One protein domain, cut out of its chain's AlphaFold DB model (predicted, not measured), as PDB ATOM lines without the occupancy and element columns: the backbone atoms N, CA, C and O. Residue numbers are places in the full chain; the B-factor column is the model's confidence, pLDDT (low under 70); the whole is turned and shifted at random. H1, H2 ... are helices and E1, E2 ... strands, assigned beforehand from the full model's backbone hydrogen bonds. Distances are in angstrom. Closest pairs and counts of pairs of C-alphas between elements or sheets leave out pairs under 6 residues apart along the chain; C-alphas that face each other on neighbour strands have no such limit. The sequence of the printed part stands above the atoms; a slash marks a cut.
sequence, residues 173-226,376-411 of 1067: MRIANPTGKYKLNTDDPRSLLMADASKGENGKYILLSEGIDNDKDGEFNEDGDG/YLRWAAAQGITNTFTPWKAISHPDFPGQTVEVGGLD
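What this domain is: This is residues 173 to 226 and 376 to 411 of the 1067 residues of the protein "Peptidase_M14 domain-containing protein" of Chitinophagaceae bacterium (UniProt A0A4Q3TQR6). Little regular structure is here: a twisted sheet of four antiparallel strands, E4 E1 E6 E5, has the small hairpin E2 and E3 beside E4, and short helix H1 lies off past E5. The 90 printed residues run E1 E2 E3 E4 H1 E5 E6, mostly strand, with 35 in named elements. The whole is only just loose, close to compact: radius of gyration of the C-alphas 14.9 A, spans 43 by 37 by 26 A.

Where its parts are: Find C-alpha 173 at (-30.832, -32.010, -42.036), where E1, residues 173 to 176, begins. E4 is 205 to 209, E5 389 to 395, 17.1 A long, and E6 405 to 410, 16.3 A, ending at (-24.357, -23.922, -45.634). E2 is 182 to 184, E3 192 to 194, H1 376 to 382.

How they stand to each other: Look within hydrogen-bond range for N 206 and O 175 (E4, E1), 2.9 A; N 174 and O 406 (E1, E6), 2.8 A; N 407 and O 393 (hairpin E5, E6), 2.9 A; N 183 and O 193 (hairpin E2, E3), 2.8 A. The closest C-alphas of E2 and E4, Tyr 182 and Tyr 205, are 4.9 A apart. H1, with every O i to N i+4 pair within range, is only just not on the sheet, with 4 pairs of C-alphas within 10 A.

The domain as a whole: The farthest C-alphas, Asp 217 and Gly 384, are 43.3 A apart. Residues 227 to 375 are cut out, a 25.9 A gap between C-alphas 226 and 376. Of the links printed whole, none is long. Residues 222 to 223 have pLDDT under 70.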
ATOM      1  N   MET A 173     -30.788 -31.203 -43.252       94.94
ATOM      2  CA  MET A 173     -30.832 -32.010 -42.036       94.94
ATOM      3  C   MET A 173     -29.866 -33.189 -42.120       94.94
ATOM      4  O   MET A 173     -29.733 -33.850 -43.152       94.94
ATOM      5  N   ARG A 174     -29.189 -33.477 -41.006       95.00
ATOM      6  CA  ARG A 174     -28.381 -34.687 -40.834       95.00
ATOM      7  C   ARG A 174     -28.950 -35.543 -39.710       95.00
ATOM      8  O   ARG A 174     -29.171 -35.062 -38.599       95.00
ATOM      9  N   ILE A 175     -29.154 -36.824 -39.996       95.50
ATOM     10  CA  ILE A 175     -29.726 -37.802 -39.069       95.50
ATOM     11  C   ILE A 175     -28.621 -38.775 -38.676       95.50
ATOM     12  O   ILE A 175     -28.064 -39.463 -39.535       95.50
ATOM     13  N   ALA A 176     -28.275 -38.828 -37.389       94.00
ATOM     14  CA  ALA A 176     -27.227 -39.710 -36.882       94.00
ATOM     15  C   ALA A 176     -27.684 -41.179 -36.934       94.00
ATOM     16  O   ALA A 176     -28.474 -41.624 -36.100       94.00
ATOM     17  N   ASN A 177     -27.181 -41.935 -37.912       90.88
ATOM     18  CA  ASN A 177     -27.638 -43.289 -38.219       90.88
ATOM     19  C   ASN A 177     -26.463 -44.198 -38.656       90.88
ATOM     20  O   ASN A 177     -25.711 -43.816 -39.558       90.88
ATOM     21  N   PRO A 178     -26.293 -45.406 -38.072       87.56
ATOM     22  CA  PRO A 178     -25.237 -46.354 -38.451       87.56
ATOM     23  C   PRO A 178     -25.244 -46.834 -39.912       87.56
ATOM     24  O   PRO A 178     -24.216 -47.329 -40.366       87.56
ATOM     25  N   THR A 179     -26.358 -46.719 -40.645       87.56
ATOM     26  CA  THR A 179     -26.428 -47.046 -42.087       87.56
ATOM     27  C   THR A 179     -26.176 -45.837 -42.995       87.56
ATOM     28  O   THR A 179     -26.110 -45.980 -44.217       87.56
ATOM     29  N   GLY A 180     -26.035 -44.640 -42.418       89.75
ATOM     30  CA  GLY A 180     -25.887 -43.390 -43.152       89.75
ATOM     31  C   GLY A 180     -24.611 -43.332 -43.994       89.75
ATOM     32  O   GLY A 180     -23.536 -43.718 -43.539       89.75
ATOM     33  N   LYS A 181     -24.714 -42.809 -45.221       93.62
ATOM     34  CA  LYS A 181     -23.615 -42.771 -46.209       93.62
ATOM     35  C   LYS A 181     -22.569 -41.675 -45.941       93.62
ATOM     36  O   LYS A 181     -21.501 -41.701 -46.550       93.62
ATOM     37  N   TYR A 182     -22.845 -40.722 -45.047       94.56
ATOM     38  CA  TYR A 182     -22.004 -39.542 -44.820       94.56
ATOM     39  C   TYR A 182     -21.243 -39.579 -43.487       94.56
ATOM     40  O   TYR A 182     -21.740 -40.064 -42.471       94.56
ATOM     41  N   LYS A 183     -20.032 -39.021 -43.475       93.50
ATOM     42  CA  LYS A 183     -19.167 -38.783 -42.307       93.50
ATOM     43  C   LYS A 183     -18.905 -37.277 -42.164       93.50
ATOM     44  O   LYS A 183     -19.011 -36.544 -43.142       93.50
ATOM     45  N   LEU A 184     -18.511 -36.802 -40.980       93.44
ATOM     46  CA  LEU A 184     -18.023 -35.419 -40.838       93.44
ATOM     47  C   LEU A 184     -16.743 -35.222 -41.665       93.44
ATOM     48  O   LEU A 184     -15.881 -36.107 -41.692       93.44
ATOM     49  N   ASN A 185     -16.597 -34.062 -42.307       92.25
ATOM     50  CA  ASN A 185     -15.358 -33.701 -42.986       92.25
ATOM     51  C   ASN A 185     -14.242 -33.473 -41.944       92.25
ATOM     52  O   ASN A 185     -14.398 -32.698 -41.001       92.25
ATOM     53  N   THR A 186     -13.104 -34.155 -42.104       89.62
ATOM     54  CA  THR A 186     -11.950 -34.044 -41.193       89.62
ATOM     55  C   THR A 186     -11.196 -32.720 -41.320       89.62
ATOM     56  O   THR A 186     -10.414 -32.383 -40.433       89.62
ATOM     57  N   ASP A 187     -11.396 -31.995 -42.423       89.00
ATOM     58  CA  ASP A 187     -10.775 -30.696 -42.692       89.00
ATOM     59  C   ASP A 187     -11.593 -29.512 -42.145       89.00
ATOM     60  O   ASP A 187     -11.009 -28.523 -41.698       89.00
ATOM     61  N   ASP A 188     -12.926 -29.621 -42.138       89.44
ATOM     62  CA  ASP A 188     -13.843 -28.672 -41.494       89.44
ATOM     63  C   ASP A 188     -15.135 -29.395 -41.053       89.44
ATOM     64  O   ASP A 188     -15.984 -29.691 -41.897       89.44
ATOM     65  N   PRO A 189     -15.337 -29.680 -39.749       90.06
ATOM     66  CA  PRO A 189     -16.443 -30.515 -39.259       90.06
ATOM     67  C   PRO A 189     -17.831 -29.863 -39.377       90.06
ATOM     68  O   PRO A 189     -18.832 -30.448 -38.959       90.06
ATOM     69  N   ARG A 190     -17.910 -28.650 -39.937       91.44
ATOM     70  CA  ARG A 190     -19.160 -28.024 -40.385       91.44
ATOM     71  C   ARG A 190     -19.737 -28.688 -41.636       91.44
ATOM     72  O   ARG A 190     -20.945 -28.602 -41.838       91.44
ATOM     73  N   SER A 191     -18.894 -29.338 -42.435       92.75
ATOM     74  CA  SER A 191     -19.263 -30.051 -43.658       92.75
ATOM     75  C   SER A 191     -19.288 -31.572 -43.457       92.75
ATOM     76  O   SER A 191     -18.737 -32.103 -42.485       92.75
ATOM     77  N   LEU A 192     -19.911 -32.282 -44.397       92.94
ATOM     78  CA  LEU A 192     -19.945 -33.739 -44.466       92.94
ATOM     79  C   LEU A 192     -19.314 -34.226 -45.778       92.94
ATOM     80  O   LEU A 192     -19.399 -33.576 -46.813       92.94
ATOM     81  N   LEU A 193     -18.697 -35.403 -45.727       92.44
ATOM     82  CA  LEU A 193     -18.177 -36.131 -46.884       92.44
ATOM     83  C   LEU A 193     -18.935 -37.447 -47.018       92.44
ATOM     84  O   LEU A 193     -19.285 -38.059 -46.007       92.44
ATOM     85  N   MET A 194     -19.129 -37.938 -48.239       92.19
ATOM     86  CA  MET A 194     -19.528 -39.332 -48.433       92.19
ATOM     87  C   MET A 194     -18.394 -40.254 -47.945       92.19
ATOM     88  O   MET A 194     -17.214 -39.944 -48.134       92.19
ATOM     89  N   ALA A 195     -18.731 -41.348 -47.261       91.06
ATOM     90  CA  ALA A 195     -17.749 -42.314 -46.780       91.06
ATOM     91  C   ALA A 195     -17.254 -43.203 -47.930       91.06
ATOM     92  O   ALA A 195     -18.051 -43.761 -48.687       91.06
ATOM     93  N   ASP A 196     -15.936 -43.345 -48.066       88.00
ATOM     94  CA  ASP A 196     -15.337 -44.161 -49.115       88.00
ATOM     95  C   ASP A 196     -15.243 -45.635 -48.689       88.00
ATOM     96  O   ASP A 196     -14.286 -46.073 -48.040       88.00
ATOM     97  N   ALA A 197     -16.233 -46.418 -49.118       86.00
ATOM     98  CA  ALA A 197     -16.281 -47.859 -48.894       86.00
ATOM     99  C   ALA A 197     -15.053 -48.610 -49.457       86.00
ATOM    100  O   ALA A 197     -14.656 -49.627 -48.890       86.00
ATOM    101  N   SER A 198     -14.393 -48.104 -50.510       87.94
ATOM    102  CA  SER A 198     -13.164 -48.715 -51.056       87.94
ATOM    103  C   SER A 198     -11.950 -48.534 -50.136       87.94
ATOM    104  O   SER A 198     -11.011 -49.329 -50.180       87.94
ATOM    105  N   LYS A 199     -11.993 -47.526 -49.254       87.06
ATOM    106  CA  LYS A 199     -11.014 -47.295 -48.180       87.06
ATOM    107  C   LYS A 199     -11.425 -47.939 -46.845       87.06
ATOM    108  O   LYS A 199     -10.733 -47.748 -45.847       87.06
ATOM    109  N   GLY A 200     -12.533 -48.687 -46.808       85.62
ATOM    110  CA  GLY A 200     -13.083 -49.277 -45.583       85.62
ATOM    111  C   GLY A 200     -13.708 -48.253 -44.626       85.62
ATOM    112  O   GLY A 200     -13.811 -48.514 -43.427       85.62
ATOM    113  N   GLU A 201     -14.092 -47.075 -45.124       89.50
ATOM    114  CA  GLU A 201     -14.745 -46.055 -44.308       89.50
ATOM    115  C   GLU A 201     -16.236 -46.352 -44.130       89.50
ATOM    116  O   GLU A 201     -16.942 -46.648 -45.090       89.50
ATOM    117  N   ASN A 202     -16.728 -46.187 -42.902       88.56
ATOM    118  CA  ASN A 202     -18.155 -46.240 -42.594       88.56
ATOM    119  C   ASN A 202     -18.686 -44.820 -42.373       88.56
ATOM    120  O   ASN A 202     -18.068 -44.026 -41.654       88.56
ATOM    121  N   GLY A 203     -19.840 -44.514 -42.963       91.75
ATOM    122  CA  GLY A 203     -20.587 -43.309 -42.632       91.75
ATOM    123  C   GLY A 203     -21.304 -43.431 -41.281       91.75
ATOM    124  O   GLY A 203     -21.222 -44.446 -40.589       91.75
ATOM    125  N   LYS A 204     -21.920 -42.326 -40.859       94.31
ATOM    126  CA  LYS A 204     -22.612 -42.149 -39.569       94.31
ATOM    127  C   LYS A 204     -23.837 -41.234 -39.652       94.31
ATOM    128  O   LYS A 204     -24.517 -41.050 -38.647       94.31
ATOM    129  N   TYR A 205     -24.076 -40.624 -40.811       95.31
ATOM    130  CA  TYR A 205     -25.153 -39.672 -41.040       95.31
ATOM    131  C   TYR A 205     -25.870 -39.982 -42.351       95.31
ATOM    132  O   TYR A 205     -25.234 -40.234 -43.381       95.31
ATOM    133  N   ILE A 206     -27.197 -39.943 -42.308       93.75
ATOM    134  CA  ILE A 206     -28.025 -39.638 -43.477       93.75
ATOM    135  C   ILE A 206     -28.036 -38.104 -43.603       93.75
ATOM    136  O   ILE A 206     -27.932 -37.410 -42.590       93.75
ATOM    137  N   LEU A 207     -28.086 -37.582 -44.828       93.44
ATOM    138  CA  LEU A 207     -28.090 -36.150 -45.134       93.44
ATOM    139  C   LEU A 207     -29.187 -35.903 -46.173       93.44
ATOM    140  O   LEU A 207     -29.145 -36.530 -47.231       93.44
ATOM    141  N   LEU A 208     -30.138 -35.033 -45.844       92.38
ATOM    142  CA  LEU A 208     -31.329 -34.696 -46.634       92.38
ATOM    143  C   LEU A 208     -31.520 -33.171 -46.645       92.38
ATOM    144  O   LEU A 208     -30.942 -32.471 -45.805       92.38
ATOM    145  N   SER A 209     -32.328 -32.661 -47.572       91.38
ATOM    146  CA  SER A 209     -32.814 -31.273 -47.537       91.38
ATOM    147  C   SER A 209     -33.608 -31.007 -46.249       91.38
ATOM    148  O   SER A 209     -34.125 -31.934 -45.629       91.38
ATOM    149  N   GLU A 210     -33.677 -29.752 -45.808       92.69
ATOM    150  CA  GLU A 210     -34.507 -29.370 -44.657       92.69
ATOM    151  C   GLU A 210     -36.003 -29.366 -45.035       92.69
ATOM    152  O   GLU A 210     -36.420 -28.571 -45.874       92.69
ATOM    153  N   GLY A 211     -36.769 -30.270 -44.417       92.12
ATOM    154  CA  GLY A 211     -38.213 -30.467 -44.584       92.12
ATOM    155  C   GLY A 211     -38.670 -31.766 -43.902       92.12
ATOM    156  O   GLY A 211     -37.823 -32.498 -43.382       92.12
ATOM    157  N   ILE A 212     -39.973 -32.044 -43.863       89.31
ATOM    158  CA  ILE A 212     -40.549 -33.310 -43.372       89.31
ATOM    159  C   ILE A 212     -40.932 -34.243 -44.530       89.31
ATOM    160  O   ILE A 212     -40.819 -33.873 -45.687       89.31
ATOM    161  N   ASP A 213     -41.351 -35.461 -44.192       86.06
ATOM    162  CA  ASP A 213     -41.958 -36.420 -45.123       86.06
ATOM    163  C   ASP A 213     -43.486 -36.236 -45.021       86.06
ATOM    164  O   ASP A 213     -44.122 -36.674 -44.045       86.06
ATOM    165  N   ASN A 214     -44.057 -35.439 -45.934       83.69
ATOM    166  CA  ASN A 214     -45.444 -34.977 -45.820       83.69
ATOM    167  C   ASN A 214     -46.466 -36.087 -46.100       83.69
ATOM    168  O   ASN A 214     -47.480 -36.174 -45.396       83.69
ATOM    169  N   ASP A 215     -46.203 -36.929 -47.101       76.81
ATOM    170  CA  ASP A 215     -47.152 -37.921 -47.622       76.81
ATOM    171  C   ASP A 215     -46.897 -39.360 -47.109       76.81
ATOM    172  O   ASP A 215     -47.857 -40.127 -46.943       76.81
ATOM    173  N   LYS A 216     -45.663 -39.639 -46.657       80.19
ATOM    174  CA  LYS A 216     -45.211 -40.812 -45.878       80.19
ATOM    175  C   LYS A 216     -44.771 -42.030 -46.672       80.19
ATOM    176  O   LYS A 216     -44.823 -43.158 -46.155       80.19
ATOM    177  N   ASP A 217     -44.309 -41.810 -47.899       75.44
ATOM    178  CA  ASP A 217     -43.659 -42.825 -48.734       75.44
ATOM    179  C   ASP A 217     -42.250 -43.211 -48.215       75.44
ATOM    180  O   ASP A 217     -41.924 -44.407 -48.153       75.44
ATOM    181  N   GLY A 218     -41.492 -42.235 -47.697       79.88
ATOM    182  CA  GLY A 218     -40.192 -42.391 -47.041       79.88
ATOM    183  C   GLY A 218     -38.993 -41.717 -47.727       79.88
ATOM    184  O   GLY A 218     -37.896 -41.765 -47.152       79.88
ATOM    185  N   GLU A 219     -39.166 -41.107 -48.901       82.06
ATOM    186  CA  GLU A 219     -38.237 -40.108 -49.448       82.06
ATOM    187  C   GLU A 219     -38.601 -38.697 -48.913       82.06
ATOM    188  O   GLU A 219     -39.383 -38.580 -47.968       82.06
ATOM    189  N   PHE A 220     -37.924 -37.630 -49.362       84.81
ATOM    190  CA  PHE A 220     -38.003 -36.310 -48.705       84.81
ATOM    191  C   PHE A 220     -37.738 -35.130 -49.653       84.81
ATOM    192  O   PHE A 220     -36.593 -34.892 -50.061       84.81
ATOM    193  N   ASN A 221     -38.726 -34.247 -49.782       83.19
ATOM    194  CA  ASN A 221     -38.768 -33.041 -50.613       83.19
ATOM    195  C   ASN A 221     -38.748 -33.341 -52.126       83.19
ATOM    196  O   ASN A 221     -38.071 -32.634 -52.883       83.19
ATOM    197  N   GLU A 222     -39.431 -34.412 -52.543       68.94
ATOM    198  CA  GLU A 222     -39.409 -34.943 -53.916       68.94
ATOM    199  C   GLU A 222     -40.157 -34.024 -54.907       68.94
ATOM    200  O   GLU A 222     -39.547 -33.521 -55.854       68.94
ATOM    201  N   ASP A 223     -41.447 -33.747 -54.666       69.31
ATOM    202  CA  ASP A 223     -42.324 -32.932 -55.524       69.31
ATOM    203  C   ASP A 223     -42.654 -31.564 -54.896       69.31
ATOM    204  O   ASP A 223     -43.789 -31.101 -54.854       69.31
ATOM    205  N   GLY A 224     -41.642 -30.859 -54.391       72.75
ATOM    206  CA  GLY A 224     -41.847 -29.527 -53.822       72.75
ATOM    207  C   GLY A 224     -42.340 -28.484 -54.838       72.75
ATOM    208  O   GLY A 224     -42.504 -28.733 -56.031       72.75
ATOM    209  N   ASP A 225     -42.501 -27.237 -54.384       73.69
ATOM    210  CA  ASP A 225     -42.840 -26.112 -55.264       73.69
ATOM    211  C   ASP A 225     -41.634 -25.754 -56.173       73.69
ATOM    212  O   ASP A 225     -40.869 -24.819 -55.912       73.69
ATOM    213  N   GLY A 226     -41.426 -26.572 -57.212       76.44
ATOM    214  CA  GLY A 226     -40.229 -26.658 -58.049       76.44
ATOM    215  C   GLY A 226     -40.487 -26.253 -59.498       76.44
ATOM    216  O   GLY A 226     -40.020 -25.187 -59.914       76.44
ATOM    217  N   TYR A 376     -15.571 -23.023 -49.486       93.44
ATOM    218  CA  TYR A 376     -16.373 -21.811 -49.312       93.44
ATOM    219  C   TYR A 376     -16.209 -21.216 -47.917       93.44
ATOM    220  O   TYR A 376     -15.928 -20.027 -47.795       93.44
ATOM    221  N   LEU A 377     -16.313 -22.028 -46.863       91.94
ATOM    222  CA  LEU A 377     -16.227 -21.556 -45.481       91.94
ATOM    223  C   LEU A 377     -14.848 -20.956 -45.157       91.94
ATOM    224  O   LEU A 377     -14.778 -19.938 -44.462       91.94
ATOM    225  N   ARG A 378     -13.756 -21.511 -45.712       90.56
ATOM    226  CA  ARG A 378     -12.425 -20.873 -45.677       90.56
ATOM    227  C   ARG A 378     -12.411 -19.556 -46.453       90.56
ATOM    228  O   ARG A 378     -11.925 -18.552 -45.933       90.56
ATOM    229  N   TRP A 379     -12.912 -19.543 -47.689       92.69
ATOM    230  CA  TRP A 379     -12.903 -18.340 -48.525       92.69
ATOM    231  C   TRP A 379     -13.705 -17.192 -47.895       92.69
ATOM    232  O   TRP A 379     -13.190 -16.079 -47.781       92.69
ATOM    233  N   ALA A 380     -14.903 -17.472 -47.384       92.00
ATOM    234  CA  ALA A 380     -15.741 -16.523 -46.660       92.00
ATOM    235  C   ALA A 380     -15.007 -15.929 -45.441       92.00
ATOM    236  O   ALA A 380     -14.904 -14.706 -45.312       92.00
ATOM    237  N   ALA A 381     -14.380 -16.777 -44.617       89.44
ATOM    238  CA  ALA A 381     -13.587 -16.359 -43.456       89.44
ATOM    239  C   ALA A 381     -12.293 -15.588 -43.808       89.44
ATOM    240  O   ALA A 381     -11.739 -14.881 -42.957       89.44
ATOM    241  N   ALA A 382     -11.799 -15.702 -45.045       88.38
ATOM    242  CA  ALA A 382     -10.709 -14.883 -45.581       88.38
ATOM    243  C   ALA A 382     -11.204 -13.538 -46.154       88.38
ATOM    244  O   ALA A 382     -10.471 -12.554 -46.123       88.38
ATOM    245  N   GLN A 383     -12.451 -13.467 -46.635       88.31
ATOM    246  CA  GLN A 383     -13.099 -12.244 -47.139       88.31
ATOM    247  C   GLN A 383     -13.835 -11.423 -46.059       88.31
ATOM    248  O   GLN A 383     -14.503 -10.435 -46.389       88.31
ATOM    249  N   GLY A 384     -13.747 -11.833 -44.788       88.06
ATOM    250  CA  GLY A 384     -14.464 -11.203 -43.673       88.06
ATOM    251  C   GLY A 384     -15.985 -11.362 -43.760       88.06
ATOM    252  O   GLY A 384     -16.716 -10.498 -43.286       88.06
ATOM    253  N   ILE A 385     -16.461 -12.422 -44.417       89.12
ATOM    254  CA  ILE A 385     -17.883 -12.724 -44.584       89.12
ATOM    255  C   ILE A 385     -18.338 -13.580 -43.398       89.12
ATOM    256  O   ILE A 385     -17.771 -14.639 -43.126       89.12
ATOM    257  N   THR A 386     -19.367 -13.108 -42.703       79.06
ATOM    258  CA  THR A 386     -20.068 -13.803 -41.616       79.06
ATOM    259  C   THR A 386     -21.534 -13.990 -41.997       79.06
ATOM    260  O   THR A 386     -22.036 -13.258 -42.847       79.06
ATOM    261  N   ASN A 387     -22.233 -14.911 -41.327       83.62
ATOM    262  CA  ASN A 387     -23.658 -15.208 -41.543       83.62
ATOM    263  C   ASN A 387     -23.951 -15.772 -42.950       83.62
ATOM    264  O   ASN A 387     -24.794 -15.258 -43.675       83.62
ATOM    265  N   THR A 388     -23.215 -16.822 -43.318       89.25
ATOM    266  CA  THR A 388     -23.409 -17.631 -44.539       89.25
ATOM    267  C   THR A 388     -23.306 -19.131 -44.219       89.25
ATOM    268  O   THR A 388     -22.774 -19.912 -45.007       89.25
ATOM    269  N   PHE A 389     -23.665 -19.502 -42.989       94.00
ATOM    270  CA  PHE A 389     -23.678 -20.867 -42.465       94.00
ATOM    271  C   PHE A 389     -24.589 -20.906 -41.231       94.00
ATOM    272  O   PHE A 389     -24.283 -20.246 -40.229       94.00
ATOM    273  N   THR A 390     -25.664 -21.690 -41.277       94.06
ATOM    274  CA  THR A 390     -26.555 -21.952 -40.139       94.06
ATOM    275  C   THR A 390     -25.935 -23.033 -39.245       94.06
ATOM    276  O   THR A 390     -25.661 -24.141 -39.714       94.06
ATOM    277  N   PRO A 391     -25.665 -22.757 -37.952       93.69
ATOM    278  CA  PRO A 391     -25.078 -23.748 -37.055       93.69
ATOM    279  C   PRO A 391     -25.972 -24.977 -36.876       93.69
ATOM    280  O   PRO A 391     -27.136 -24.831 -36.515       93.69
ATOM    281  N   TRP A 392     -25.391 -26.170 -37.046       94.75
ATOM    282  CA  TRP A 392     -26.046 -27.448 -36.758       94.75
ATOM    283  C   TRP A 392     -26.696 -27.438 -35.364       94.75
ATOM    284  O   TRP A 392     -26.014 -27.275 -34.348       94.75
ATOM    285  N   LYS A 393     -28.021 -27.584 -35.338       95.00
ATOM    286  CA  LYS A 393     -28.894 -27.445 -34.168       95.00
ATOM    287  C   LYS A 393     -29.796 -28.670 -34.086       95.00
ATOM    288  O   LYS A 393     -30.539 -28.953 -35.022       95.00
ATOM    289  N   ALA A 394     -29.749 -29.386 -32.964       94.62
ATOM    290  CA  ALA A 394     -30.625 -30.530 -32.735       94.62
ATOM    291  C   ALA A 394     -32.104 -30.100 -32.686       94.62
ATOM    292  O   ALA A 394     -32.443 -29.120 -32.013       94.62
ATOM    293  N   ILE A 395     -32.972 -30.847 -33.369       93.50
ATOM    294  CA  ILE A 395     -34.428 -30.642 -33.394       93.50
ATOM    295  C   ILE A 395     -35.179 -31.940 -33.062       93.50
ATOM    296  O   ILE A 395     -34.615 -33.032 -33.095       93.50
ATOM    297  N   SER A 396     -36.470 -31.818 -32.749       91.44
ATOM    298  CA  SER A 396     -37.383 -32.957 -32.626       91.44
ATOM    299  C   SER A 396     -38.116 -33.153 -33.951       91.44
ATOM    300  O   SER A 396     -39.110 -32.475 -34.196       91.44
ATOM    301  N   HIS A 397     -37.625 -34.057 -34.797       92.56
ATOM    302  CA  HIS A 397     -38.233 -34.350 -36.098       92.56
ATOM    303  C   HIS A 397     -39.411 -35.334 -35.960       92.56
ATOM    304  O   HIS A 397     -39.251 -36.326 -35.239       92.56
ATOM    305  N   PRO A 398     -40.562 -35.120 -36.630       90.00
ATOM    306  CA  PRO A 398     -41.703 -36.035 -36.543       90.00
ATOM    307  C   PRO A 398     -41.377 -37.450 -37.045       90.00
ATOM    308  O   PRO A 398     -41.647 -38.418 -36.334       90.00
ATOM    309  N   ASP A 399     -40.742 -37.571 -38.212       89.69
ATOM    310  CA  ASP A 399     -40.585 -38.862 -38.913       89.69
ATOM    311  C   ASP A 399     -39.306 -39.635 -38.528       89.69
ATOM    312  O   ASP A 399     -39.134 -40.804 -38.867       89.69
ATOM    313  N   PHE A 400     -38.447 -39.032 -37.693       90.38
ATOM    314  CA  PHE A 400     -37.268 -39.681 -37.104       90.38
ATOM    315  C   PHE A 400     -37.355 -39.778 -35.561       90.38
ATOM    316  O   PHE A 400     -36.427 -39.362 -34.856       90.38
ATOM    317  N   PRO A 401     -38.447 -40.331 -34.989       87.75
ATOM    318  CA  PRO A 401     -38.691 -40.305 -33.550       87.75
ATOM    319  C   PRO A 401     -37.608 -41.070 -32.779       87.75
ATOM    320  O   PRO A 401     -37.330 -42.241 -33.035       87.75
ATOM    321  N   GLY A 402     -36.987 -40.397 -31.807       86.38
ATOM    322  CA  GLY A 402     -35.919 -40.965 -30.976       86.38
ATOM    323  C   GLY A 402     -34.532 -41.030 -31.633       86.38
ATOM    324  O   GLY A 402     -33.579 -41.431 -30.963       86.38
ATOM    325  N   GLN A 403     -34.383 -40.615 -32.896       91.69
ATOM    326  CA  GLN A 403     -33.072 -40.410 -33.523       91.69
ATOM    327  C   GLN A 403     -32.558 -38.987 -33.244       91.69
ATOM    328  O   GLN A 403     -33.313 -38.095 -32.865       91.69
ATOM    329  N   THR A 404     -31.252 -38.759 -33.415       93.75
ATOM    330  CA  THR A 404     -30.682 -37.402 -33.342       93.75
ATOM    331  C   THR A 404     -30.693 -36.779 -34.732       93.75
ATOM    332  O   THR A 404     -29.891 -37.170 -35.583       93.75
ATOM    333  N   VAL A 405     -31.594 -35.819 -34.942       95.62
ATOM    334  CA  VAL A 405     -31.653 -34.976 -36.142       95.62
ATOM    335  C   VAL A 405     -31.085 -33.602 -35.806       95.62
ATOM    336  O   VAL A 405     -31.521 -32.964 -34.846       95.62
ATOM    337  N   GLU A 406     -30.117 -33.143 -36.592       96.12
ATOM    338  CA  GLU A 406     -29.590 -31.779 -36.532       96.12
ATOM    339  C   GLU A 406     -29.856 -31.066 -37.856       96.12
ATOM    340  O   GLU A 406     -29.516 -31.590 -38.915       96.12
ATOM    341  N   VAL A 407     -30.406 -29.857 -37.789       96.25
ATOM    342  CA  VAL A 407     -30.638 -28.981 -38.944       96.25
ATOM    343  C   VAL A 407     -29.576 -27.889 -39.002       96.25
ATOM    344  O   VAL A 407     -29.144 -27.393 -37.958       96.25
ATOM    345  N   GLY A 408     -29.146 -27.526 -40.208       94.25
ATOM    346  CA  GLY A 408     -28.216 -26.439 -40.484       94.25
ATOM    347  C   GLY A 408     -27.332 -26.738 -41.694       94.25
ATOM    348  O   GLY A 408     -27.701 -27.459 -42.615       94.25
ATOM    349  N   GLY A 409     -26.123 -26.182 -41.692       94.31
ATOM    350  CA  GLY A 409     -25.175 -26.327 -42.790       94.31
ATOM    351  C   GLY A 409     -24.960 -25.013 -43.532       94.31
ATOM    352  O   GLY A 409     -24.989 -23.934 -42.941       94.31
ATOM    353  N   LEU A 410     -24.657 -25.099 -44.824       94.56
ATOM    354  CA  LEU A 410     -24.357 -23.922 -45.634       94.56
ATOM    355  C   LEU A 410     -25.644 -23.216 -46.080       94.56
ATOM    356  O   LEU A 410     -26.577 -23.874 -46.532       94.56
ATOM    357  N   ASP A 411     -25.665 -21.885 -45.988       94.00
ATOM    358  CA  ASP A 411     -26.792 -21.071 -46.453       94.00
ATOM    359  C   ASP A 411     -27.010 -21.254 -47.975       94.00
ATOM    360  O   ASP A 411     -26.028 -21.337 -48.724       94.00
TER     361      ASP A 411